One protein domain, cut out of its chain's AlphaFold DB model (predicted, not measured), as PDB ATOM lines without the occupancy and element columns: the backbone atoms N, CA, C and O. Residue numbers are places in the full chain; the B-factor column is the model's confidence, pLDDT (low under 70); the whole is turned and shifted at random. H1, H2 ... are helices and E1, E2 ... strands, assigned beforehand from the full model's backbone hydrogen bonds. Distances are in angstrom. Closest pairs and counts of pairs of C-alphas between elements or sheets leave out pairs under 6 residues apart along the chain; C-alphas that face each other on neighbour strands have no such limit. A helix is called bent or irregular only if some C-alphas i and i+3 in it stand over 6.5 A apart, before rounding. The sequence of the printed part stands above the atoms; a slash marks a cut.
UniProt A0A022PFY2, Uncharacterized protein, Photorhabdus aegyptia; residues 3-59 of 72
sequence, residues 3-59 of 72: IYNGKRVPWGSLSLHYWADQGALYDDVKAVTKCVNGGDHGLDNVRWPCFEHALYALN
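What this domain is: This is residues 3 to 59 of the 72 residues of an uncharacterized protein of Photorhabdus aegyptia (UniProt A0A022PFY2). Two helices, the long H3 and the shorter H2, meet at a steep angle and make the main body of a loose, thin model, with the start of H3 set beside H2. The short helix H1 lies near H2, and beyond H1 the first printed residues run out as an arm, whose residues 4 to 9 stick out free, with the short strand E1 in them; this arm makes much of the length. The printed part has 57 residues, with one named strand and three named helices in the order E1, H1, H2, H3 along the chain, and E1 pairs with no named strand. The class is mostly helix: helices hold 32 and strands 3 of the 35 residues in named elements. The whole is loose, with a radius of gyration of the C-alphas of 13.7 A, and its C-alphas span 44 by 30 by 13 A, an outline that is flat, but only just.

Where its parts are: H3 is the longest helix, residues 43 to 57, and measures 19.4 A from its first to its last C-alpha. It begins at C-alpha 43 at (12.325, -14.517, 35.669) and ends at C-alpha 57 at (9.317, -29.773, 47.320). H3 is irregular, but only just: C-alphas 45 and 48 are 7.0 A apart, and its line is a rough one. H2 is residues 26 to 37, 12 residues, and measures 16.0 A from first to last C-alpha. H1 is residues 16 to 20, five residues, with 6.2 A between its first and last C-alphas. E1 is residues 7 to 9, also 6.2 A from first to last C-alpha, and begins at C-alpha 7 at (-17.351, -4.844, 54.709).

How they stand to each other: H3 touches H2, with 6 pairs of C-alphas within 8 A. The closest C-alphas of the two helices are those of Lys 30 and Leu 43, 6.6 A apart. Their lines stand at a steep tilt of 66 degrees, and they run opposite ways, with their centres 12.2 A apart. H1 touches no helix; it is close to H2 but not clearly touching, with 2 pairs of C-alphas within 8 A. The closest C-alphas of H1 and H2 are those of Trp 19 and Val 32, 7.5 A apart, and the two centres are 11.8 A apart. H1 and H3 are apart. E1 is apart from H1, from H2 and from H3. Residues 3 to 4 pair with residues 7 to 8 of E1, antiparallel, in a pairing too short to be named. In the backbones of H1 and H2 every O i to N i+4 pair is within hydrogen-bond range, while in H3 it is 9 of 11.

The domain as a whole: The two C-alphas farthest apart are those of Gly 6 and Asn 45, 44.2 A apart, and the first and last printed C-alphas, of Ile 3 and Asn 59, are 31.8 A apart. Residues 4 to 9, of which 7 to 9 belong to E1, stand free. The printed part runs from residue 3 to residue 59 with no cut, in a full chain of 72 residues. The links from H1 to H2 and from H2 to H3 are tight, with 5 residues in each, and the link from E1 to H1 is short, with 6 residues; no link is long. The mean pLDDT of the printed part is 85.0, and no printed residue is under 70. Of the named elements, H1 has a mean pLDDT of 74, H2 of 87, H3 of 89 and E1 of 90.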
ATOM      1  N   ILE A   3     -11.329  -6.848  56.430       91.44
ATOM      2  CA  ILE A   3     -12.487  -6.076  56.890       91.44
ATOM      3  C   ILE A   3     -12.126  -4.588  56.808       91.44
ATOM      4  O   ILE A   3     -11.130  -4.160  57.386       91.44
ATOM      5  N   TYR A   4     -12.926  -3.801  56.093       90.44
ATOM      6  CA  TYR A   4     -12.831  -2.343  56.048       90.44
ATOM      7  C   TYR A   4     -14.237  -1.753  56.177       90.44
ATOM      8  O   TYR A   4     -15.125  -2.097  55.397       90.44
ATOM      9  N   ASN A   5     -14.464  -0.917  57.196       94.00
ATOM     10  CA  ASN A   5     -15.786  -0.375  57.551       94.00
ATOM     11  C   ASN A   5     -16.892  -1.450  57.606       94.00
ATOM     12  O   ASN A   5     -17.960  -1.296  57.018       94.00
ATOM     13  N   GLY A   6     -16.605  -2.583  58.257       94.44
ATOM     14  CA  GLY A   6     -17.549  -3.700  58.402       94.44
ATOM     15  C   GLY A   6     -17.818  -4.502  57.123       94.44
ATOM     16  O   GLY A   6     -18.556  -5.483  57.165       94.44
ATOM     17  N   LYS A   7     -17.211  -4.138  55.988       92.94
ATOM     18  CA  LYS A   7     -17.351  -4.844  54.709       92.94
ATOM     19  C   LYS A   7     -16.098  -5.656  54.405       92.94
ATOM     20  O   LYS A   7     -14.984  -5.237  54.716       92.94
ATOM     21  N   ARG A   8     -16.270  -6.814  53.763       90.00
ATOM     22  CA  ARG A   8     -15.150  -7.577  53.200       90.00
ATOM     23  C   ARG A   8     -14.698  -6.903  51.910       90.00
ATOM     24  O   ARG A   8     -15.493  -6.753  50.988       90.00
ATOM     25  N   VAL A   9     -13.431  -6.516  51.849       87.88
ATOM     26  CA  VAL A   9     -12.805  -5.947  50.651       87.88
ATOM     27  C   VAL A   9     -11.567  -6.769  50.268       87.88
ATOM     28  O   VAL A   9     -10.912  -7.343  51.149       87.88
ATOM     29  N   PRO A  10     -11.231  -6.884  48.972       82.25
ATOM     30  CA  PRO A  10      -9.993  -7.529  48.551       82.25
ATOM     31  C   PRO A  10      -8.779  -6.770  49.101       82.25
ATOM     32  O   PRO A  10      -8.836  -5.568  49.368       82.25
ATOM     33  N   TRP A  11      -7.666  -7.478  49.297       81.12
ATOM     34  CA  TRP A  11      -6.446  -6.862  49.820       81.12
ATOM     35  C   TRP A  11      -5.711  -5.978  48.791       81.12
ATOM     36  O   TRP A  11      -4.837  -5.209  49.183       81.12
ATOM     37  N   GLY A  12      -6.109  -6.033  47.513       81.12
ATOM     38  CA  GLY A  12      -5.479  -5.308  46.405       81.12
ATOM     39  C   GLY A  12      -4.215  -5.999  45.886       81.12
ATOM     40  O   GLY A  12      -3.632  -6.829  46.579       81.12
ATOM     41  N   SER A  13      -3.777  -5.638  44.677       76.69
ATOM     42  CA  SER A  13      -2.697  -6.314  43.931       76.69
ATOM     43  C   SER A  13      -1.306  -6.259  44.571       76.69
ATOM     44  O   SER A  13      -0.408  -6.993  44.172       76.69
ATOM     45  N   LEU A  14      -1.115  -5.415  45.585       76.06
ATOM     46  CA  LEU A  14       0.140  -5.313  46.334       76.06
ATOM     47  C   LEU A  14       0.200  -6.244  47.557       76.06
ATOM     48  O   LEU A  14       1.212  -6.284  48.248       76.06
ATOM     49  N   SER A  15      -0.874  -6.972  47.867       78.31
ATOM     50  CA  SER A  15      -0.918  -7.859  49.030       78.31
ATOM     51  C   SER A  15      -0.554  -9.298  48.683       78.31
ATOM     52  O   SER A  15      -1.005  -9.828  47.674       78.31
ATOM     53  N   LEU A  16       0.147  -9.979  49.594       70.62
ATOM     54  CA  LEU A  16       0.412 -11.418  49.503       70.62
ATOM     55  C   LEU A  16      -0.876 -12.243  49.335       70.62
ATOM     56  O   LEU A  16      -0.906 -13.195  48.566       70.62
ATOM     57  N   HIS A  17      -1.960 -11.847  50.007       74.56
ATOM     58  CA  HIS A  17      -3.243 -12.543  49.908       74.56
ATOM     59  C   HIS A  17      -3.899 -12.412  48.535       74.56
ATOM     60  O   HIS A  17      -4.680 -13.274  48.170       74.56
ATOM     61  N   TYR A  18      -3.624 -11.334  47.798       77.75
ATOM     62  CA  TYR A  18      -4.104 -11.223  46.424       77.75
ATOM     63  C   TYR A  18      -3.421 -12.269  45.543       77.75
ATOM     64  O   TYR A  18      -4.094 -12.946  44.781       77.75
ATOM     65  N   TRP A  19      -2.110 -12.454  45.702       75.38
ATOM     66  CA  TRP A  19      -1.340 -13.418  44.915       75.38
ATOM     67  C   TRP A  19      -1.598 -14.871  45.304       75.38
ATOM     68  O   TRP A  19      -1.626 -15.723  44.425       75.38
ATOM     69  N   ALA A  20      -1.873 -15.145  46.581       72.50
ATOM     70  CA  ALA A  20      -2.289 -16.475  47.030       72.50
ATOM     71  C   ALA A  20      -3.557 -16.982  46.310       72.50
ATOM     72  O   ALA A  20      -3.721 -18.186  46.151       72.50
ATOM     73  N   ASP A  21      -4.419 -16.067  45.848       71.94
ATOM     74  CA  ASP A  21      -5.660 -16.386  45.134       71.94
ATOM     75  C   ASP A  21      -5.487 -16.436  43.595       71.94
ATOM     76  O   ASP A  21      -6.389 -16.905  42.904       71.94
ATOM     77  N   GLN A  22      -4.380 -15.927  43.029       71.56
ATOM     78  CA  GLN A  22      -4.180 -15.846  41.565       71.56
ATOM     79  C   GLN A  22      -3.728 -17.173  40.941       71.56
ATOM     80  O   GLN A  22      -3.991 -17.403  39.765       71.56
ATOM     81  N   GLY A  23      -3.153 -18.074  41.738       70.12
ATOM     82  CA  GLY A  23      -2.642 -19.355  41.263       70.12
ATOM     83  C   GLY A  23      -1.122 -19.361  41.119       70.12
ATOM     84  O   GLY A  23      -0.414 -18.521  41.672       70.12
ATOM     85  N   ALA A  24      -0.624 -20.389  40.440       80.00
ATOM     86  CA  ALA A  24       0.792 -20.737  40.374       80.00
ATOM     87  C   ALA A  24       1.311 -20.806  38.924       80.00
ATOM     88  O   ALA A  24       2.237 -21.559  38.625       80.00
ATOM     89  N   LEU A  25       0.684 -20.075  37.998       88.12
ATOM     90  CA  LEU A  25       1.072 -20.087  36.590       88.12
ATOM     91  C   LEU A  25       2.255 -19.142  36.346       88.12
ATOM     92  O   LEU A  25       2.537 -18.232  37.127       88.12
ATOM     93  N   TYR A  26       2.941 -19.336  35.221       90.12
ATOM     94  CA  TYR A  26       4.086 -18.510  34.831       90.12
ATOM     95  C   TYR A  26       3.753 -17.007  34.814       90.12
ATOM     96  O   TYR A  26       4.535 -16.192  35.305       90.12
ATOM     97  N   ASP A  27       2.573 -16.635  34.310       90.06
ATOM     98  CA  ASP A  27       2.138 -15.236  34.262       90.06
ATOM     99  C   ASP A  27       1.903 -14.638  35.657       90.06
ATOM    100  O   ASP A  27       2.227 -13.466  35.882       90.06
ATOM    101  N   ASP A  28       1.444 -15.442  36.620       87.56
ATOM    102  CA  ASP A  28       1.286 -15.019  38.014       87.56
ATOM    103  C   ASP A  28       2.661 -14.739  38.635       87.56
ATOM    104  O   ASP A  28       2.902 -13.669  39.202       87.56
ATOM    105  N   VAL A  29       3.616 -15.656  38.442       88.12
ATOM    106  CA  VAL A  29       5.000 -15.505  38.921       88.12
ATOM    107  C   VAL A  29       5.689 -14.306  38.268       88.12
ATOM    108  O   VAL A  29       6.417 -13.561  38.937       88.12
ATOM    109  N   LYS A  30       5.438 -14.061  36.977       90.00
ATOM    110  CA  LYS A  30       5.920 -12.877  36.256       90.00
ATOM    111  C   LYS A  30       5.389 -11.593  36.876       90.00
ATOM    112  O   LYS A  30       6.152 -10.644  37.075       90.00
ATOM    113  N   ALA A  31       4.100 -11.548  37.184       87.25
ATOM    114  CA  ALA A  31       3.481 -10.372  37.766       87.25
ATOM    115  C   ALA A  31       3.991 -10.107  39.196       87.25
ATOM    116  O   ALA A  31       4.387  -8.978  39.492       87.25
ATOM    117  N   VAL A  32       4.127 -11.146  40.030       85.50
ATOM    118  CA  VAL A  32       4.773 -11.050  41.355       85.50
ATOM    119  C   VAL A  32       6.210 -10.548  41.233       85.50
ATOM    120  O   VAL A  32       6.620  -9.641  41.960       85.50
ATOM    121  N   THR A  33       6.977 -11.089  40.285       87.44
ATOM    122  CA  THR A  33       8.367 -10.676  40.052       87.44
ATOM    123  C   THR A  33       8.450  -9.186  39.723       87.44
ATOM    124  O   THR A  33       9.266  -8.479  40.317       87.44
ATOM    125  N   LYS A  34       7.561  -8.688  38.855       87.88
ATOM    126  CA  LYS A  34       7.470  -7.260  38.519       87.88
ATOM    127  C   LYS A  34       7.120  -6.392  39.722       87.88
ATOM    128  O   LYS A  34       7.718  -5.331  39.882       87.88
ATOM    129  N   CYS A  35       6.204  -6.845  40.576       83.44
ATOM    130  CA  CYS A  35       5.843  -6.133  41.800       83.44
ATOM    131  C   CYS A  35       7.009  -6.040  42.796       83.44
ATOM    132  O   CYS A  35       7.184  -4.999  43.420       83.44
ATOM    133  N   VAL A  36       7.805  -7.105  42.942       82.75
ATOM    134  CA  VAL A  36       8.920  -7.148  43.903       82.75
ATOM    135  C   VAL A  36      10.161  -6.421  43.383       82.75
ATOM    136  O   VAL A  36      10.843  -5.755  44.156       82.75
ATOM    137  N   ASN A  37      10.472  -6.555  42.092       80.75
ATOM    138  CA  ASN A  37      11.772  -6.166  41.536       80.75
ATOM    139  C   ASN A  37      11.713  -4.989  40.544       80.75
ATOM    140  O   ASN A  37      12.722  -4.678  39.918       80.75
ATOM    141  N   GLY A  38      10.545  -4.367  40.339       73.50
ATOM    142  CA  GLY A  38      10.375  -3.278  39.367       73.50
ATOM    143  C   GLY A  38      10.580  -3.699  37.902       73.50
ATOM    144  O   GLY A  38      10.847  -2.854  37.052       73.50
ATOM    145  N   GLY A  39      10.481  -4.997  37.600       83.81
ATOM    146  CA  GLY A  39      10.742  -5.599  36.288       83.81
ATOM    147  C   GLY A  39      10.756  -7.130  36.366       83.81
ATOM    148  O   GLY A  39      10.545  -7.693  37.435       83.81
ATOM    149  N   ASP A  40      11.012  -7.828  35.260       87.38
ATOM    150  CA  ASP A  40      11.046  -9.302  35.181       87.38
ATOM    151  C   ASP A  40      12.471  -9.884  35.187       87.38
ATOM    152  O   ASP A  40      12.724 -10.989  34.707       87.38
ATOM    153  N   HIS A  41      13.424  -9.159  35.777       89.12
ATOM    154  CA  HIS A  41      14.817  -9.588  35.808       89.12
ATOM    155  C   HIS A  41      14.995 -10.945  36.510       89.12
ATOM    156  O   HIS A  41      14.567 -11.145  37.654       89.12
ATOM    157  N   GLY A  42      15.660 -11.865  35.807       87.38
ATOM    158  CA  GLY A  42      15.916 -13.225  36.277       87.38
ATOM    159  C   GLY A  42      14.680 -14.128  36.300       87.38
ATOM    160  O   GLY A  42      14.760 -15.199  36.898       87.38
ATOM    161  N   LEU A  43      13.558 -13.727  35.683       90.31
ATOM    162  CA  LEU A  43      12.325 -14.517  35.669       90.31
ATOM    163  C   LEU A  43      12.566 -15.928  35.119       90.31
ATOM    164  O   LEU A  43      12.395 -16.893  35.855       90.31
ATOM    165  N   ASP A  44      13.044 -16.041  33.881       89.88
ATOM    166  CA  ASP A  44      13.172 -17.336  33.193       89.88
ATOM    167  C   ASP A  44      14.318 -18.201  33.711       89.88
ATOM    168  O   ASP A  44      14.240 -19.427  33.714       89.88
ATOM    169  N   ASN A  45      15.410 -17.562  34.129       87.50
ATOM    170  CA  ASN A  45      16.649 -18.269  34.442       87.50
ATOM    171  C   ASN A  45      16.792 -18.620  35.924       87.50
ATOM    172  O   ASN A  45      17.567 -19.515  36.242       87.50
ATOM    173  N   VAL A  46      16.079 -17.925  36.818       87.62
ATOM    174  CA  VAL A  46      16.229 -18.100  38.272       87.62
ATOM    175  C   VAL A  46      14.873 -18.230  38.955       87.62
ATOM    176  O   VAL A  46      14.591 -19.248  39.578       87.62
ATOM    177  N   ARG A  47      14.004 -17.220  38.843       88.94
ATOM    178  CA  ARG A  47      12.809 -17.119  39.696       88.94
ATOM    179  C   ARG A  47      11.755 -18.170  39.361       88.94
ATOM    180  O   ARG A  47      11.219 -18.776  40.284       88.94
ATOM    181  N   TRP A  48      11.489 -18.403  38.078       91.31
ATOM    182  CA  TRP A  48      10.559 -19.439  37.633       91.31
ATOM    183  C   TRP A  48      11.054 -20.855  37.992       91.31
ATOM    184  O   TRP A  48      10.325 -21.551  38.698       91.31
ATOM    185  N   PRO A  49      12.306 -21.254  37.672       90.69
ATOM    186  CA  PRO A  49      12.848 -22.535  38.133       90.69
ATOM    187  C   PRO A  49      12.804 -22.728  39.657       90.69
ATOM    188  O   PRO A  49      12.443 -23.801  40.141       90.69
ATOM    189  N   CYS A  50      13.132 -21.692  40.441       89.56
ATOM    190  CA  CYS A  50      13.038 -21.759  41.903       89.56
ATOM    191  C   CYS A  50      11.595 -21.960  42.386       89.56
ATOM    192  O   CYS A  50      11.373 -22.704  43.342       89.56
ATOM    193  N   PHE A  51      10.627 -21.308  41.740       89.81
ATOM    194  CA  PHE A  51       9.215 -21.448  42.073       89.81
ATOM    195  C   PHE A  51       8.702 -22.866  41.798       89.81
ATOM    196  O   PHE A  51       8.124 -23.485  42.690       89.81
ATOM    197  N   GLU A  52       8.982 -23.425  40.619       90.00
ATOM    198  CA  GLU A  52       8.588 -24.802  40.292       90.00
ATOM    199  C   GLU A  52       9.234 -25.825  41.234       90.00
ATOM    200  O   GLU A  52       8.581 -26.771  41.679       90.00
ATOM    201  N   HIS A  53      10.506 -25.622  41.596       90.06
ATOM    202  CA  HIS A  53      11.171 -26.465  42.586       90.06
ATOM    203  C   HIS A  53      10.482 -26.392  43.955       90.06
ATOM    204  O   HIS A  53      10.296 -27.426  44.597       90.06
ATOM    205  N   ALA A  54      10.097 -25.196  44.409       89.12
ATOM    206  CA  ALA A  54       9.395 -25.023  45.678       89.12
ATOM    207  C   ALA A  54       8.026 -25.722  45.676       89.12
ATOM    208  O   ALA A  54       7.727 -26.435  46.630       89.12
ATOM    209  N   LEU A  55       7.242 -25.596  44.598       88.38
ATOM    210  CA  LEU A  55       5.962 -26.304  44.455       88.38
ATOM    211  C   LEU A  55       6.129 -27.820  44.575       88.38
ATOM    212  O   LEU A  55       5.386 -28.477  45.302       88.38
ATOM    213  N   TYR A  56       7.126 -28.379  43.888       88.38
ATOM    214  CA  TYR A  56       7.415 -29.808  43.970       88.38
ATOM    215  C   TYR A  56       7.866 -30.218  45.379       88.38
ATOM    216  O   TYR A  56       7.353 -31.183  45.939       88.38
ATOM    217  N   ALA A  57       8.791 -29.471  45.988       89.62
ATOM    218  CA  ALA A  57       9.317 -29.773  47.320       89.62
ATOM    219  C   ALA A  57       8.247 -29.698  48.427       89.62
ATOM    220  O   ALA A  57       8.343 -30.418  49.420       89.62
ATOM    221  N   LEU A  58       7.232 -28.848  48.251       89.00
ATOM    222  CA  LEU A  58       6.095 -28.713  49.164       89.00
ATOM    223  C   LEU A  58       4.964 -29.721  48.887       89.00
ATOM    224  O   LEU A  58       3.995 -29.751  49.638       89.00
ATOM    225  N   ASN A  59       5.115 -30.598  47.885       85.62
ATOM    226  CA  ASN A  59       4.102 -31.546  47.396       85.62
ATOM    227  C   ASN A  59       2.847 -30.895  46.783       85.62
ATOM    228  O   ASN A  59       1.826 -31.566  46.626       85.62
TER     229      ASN A  59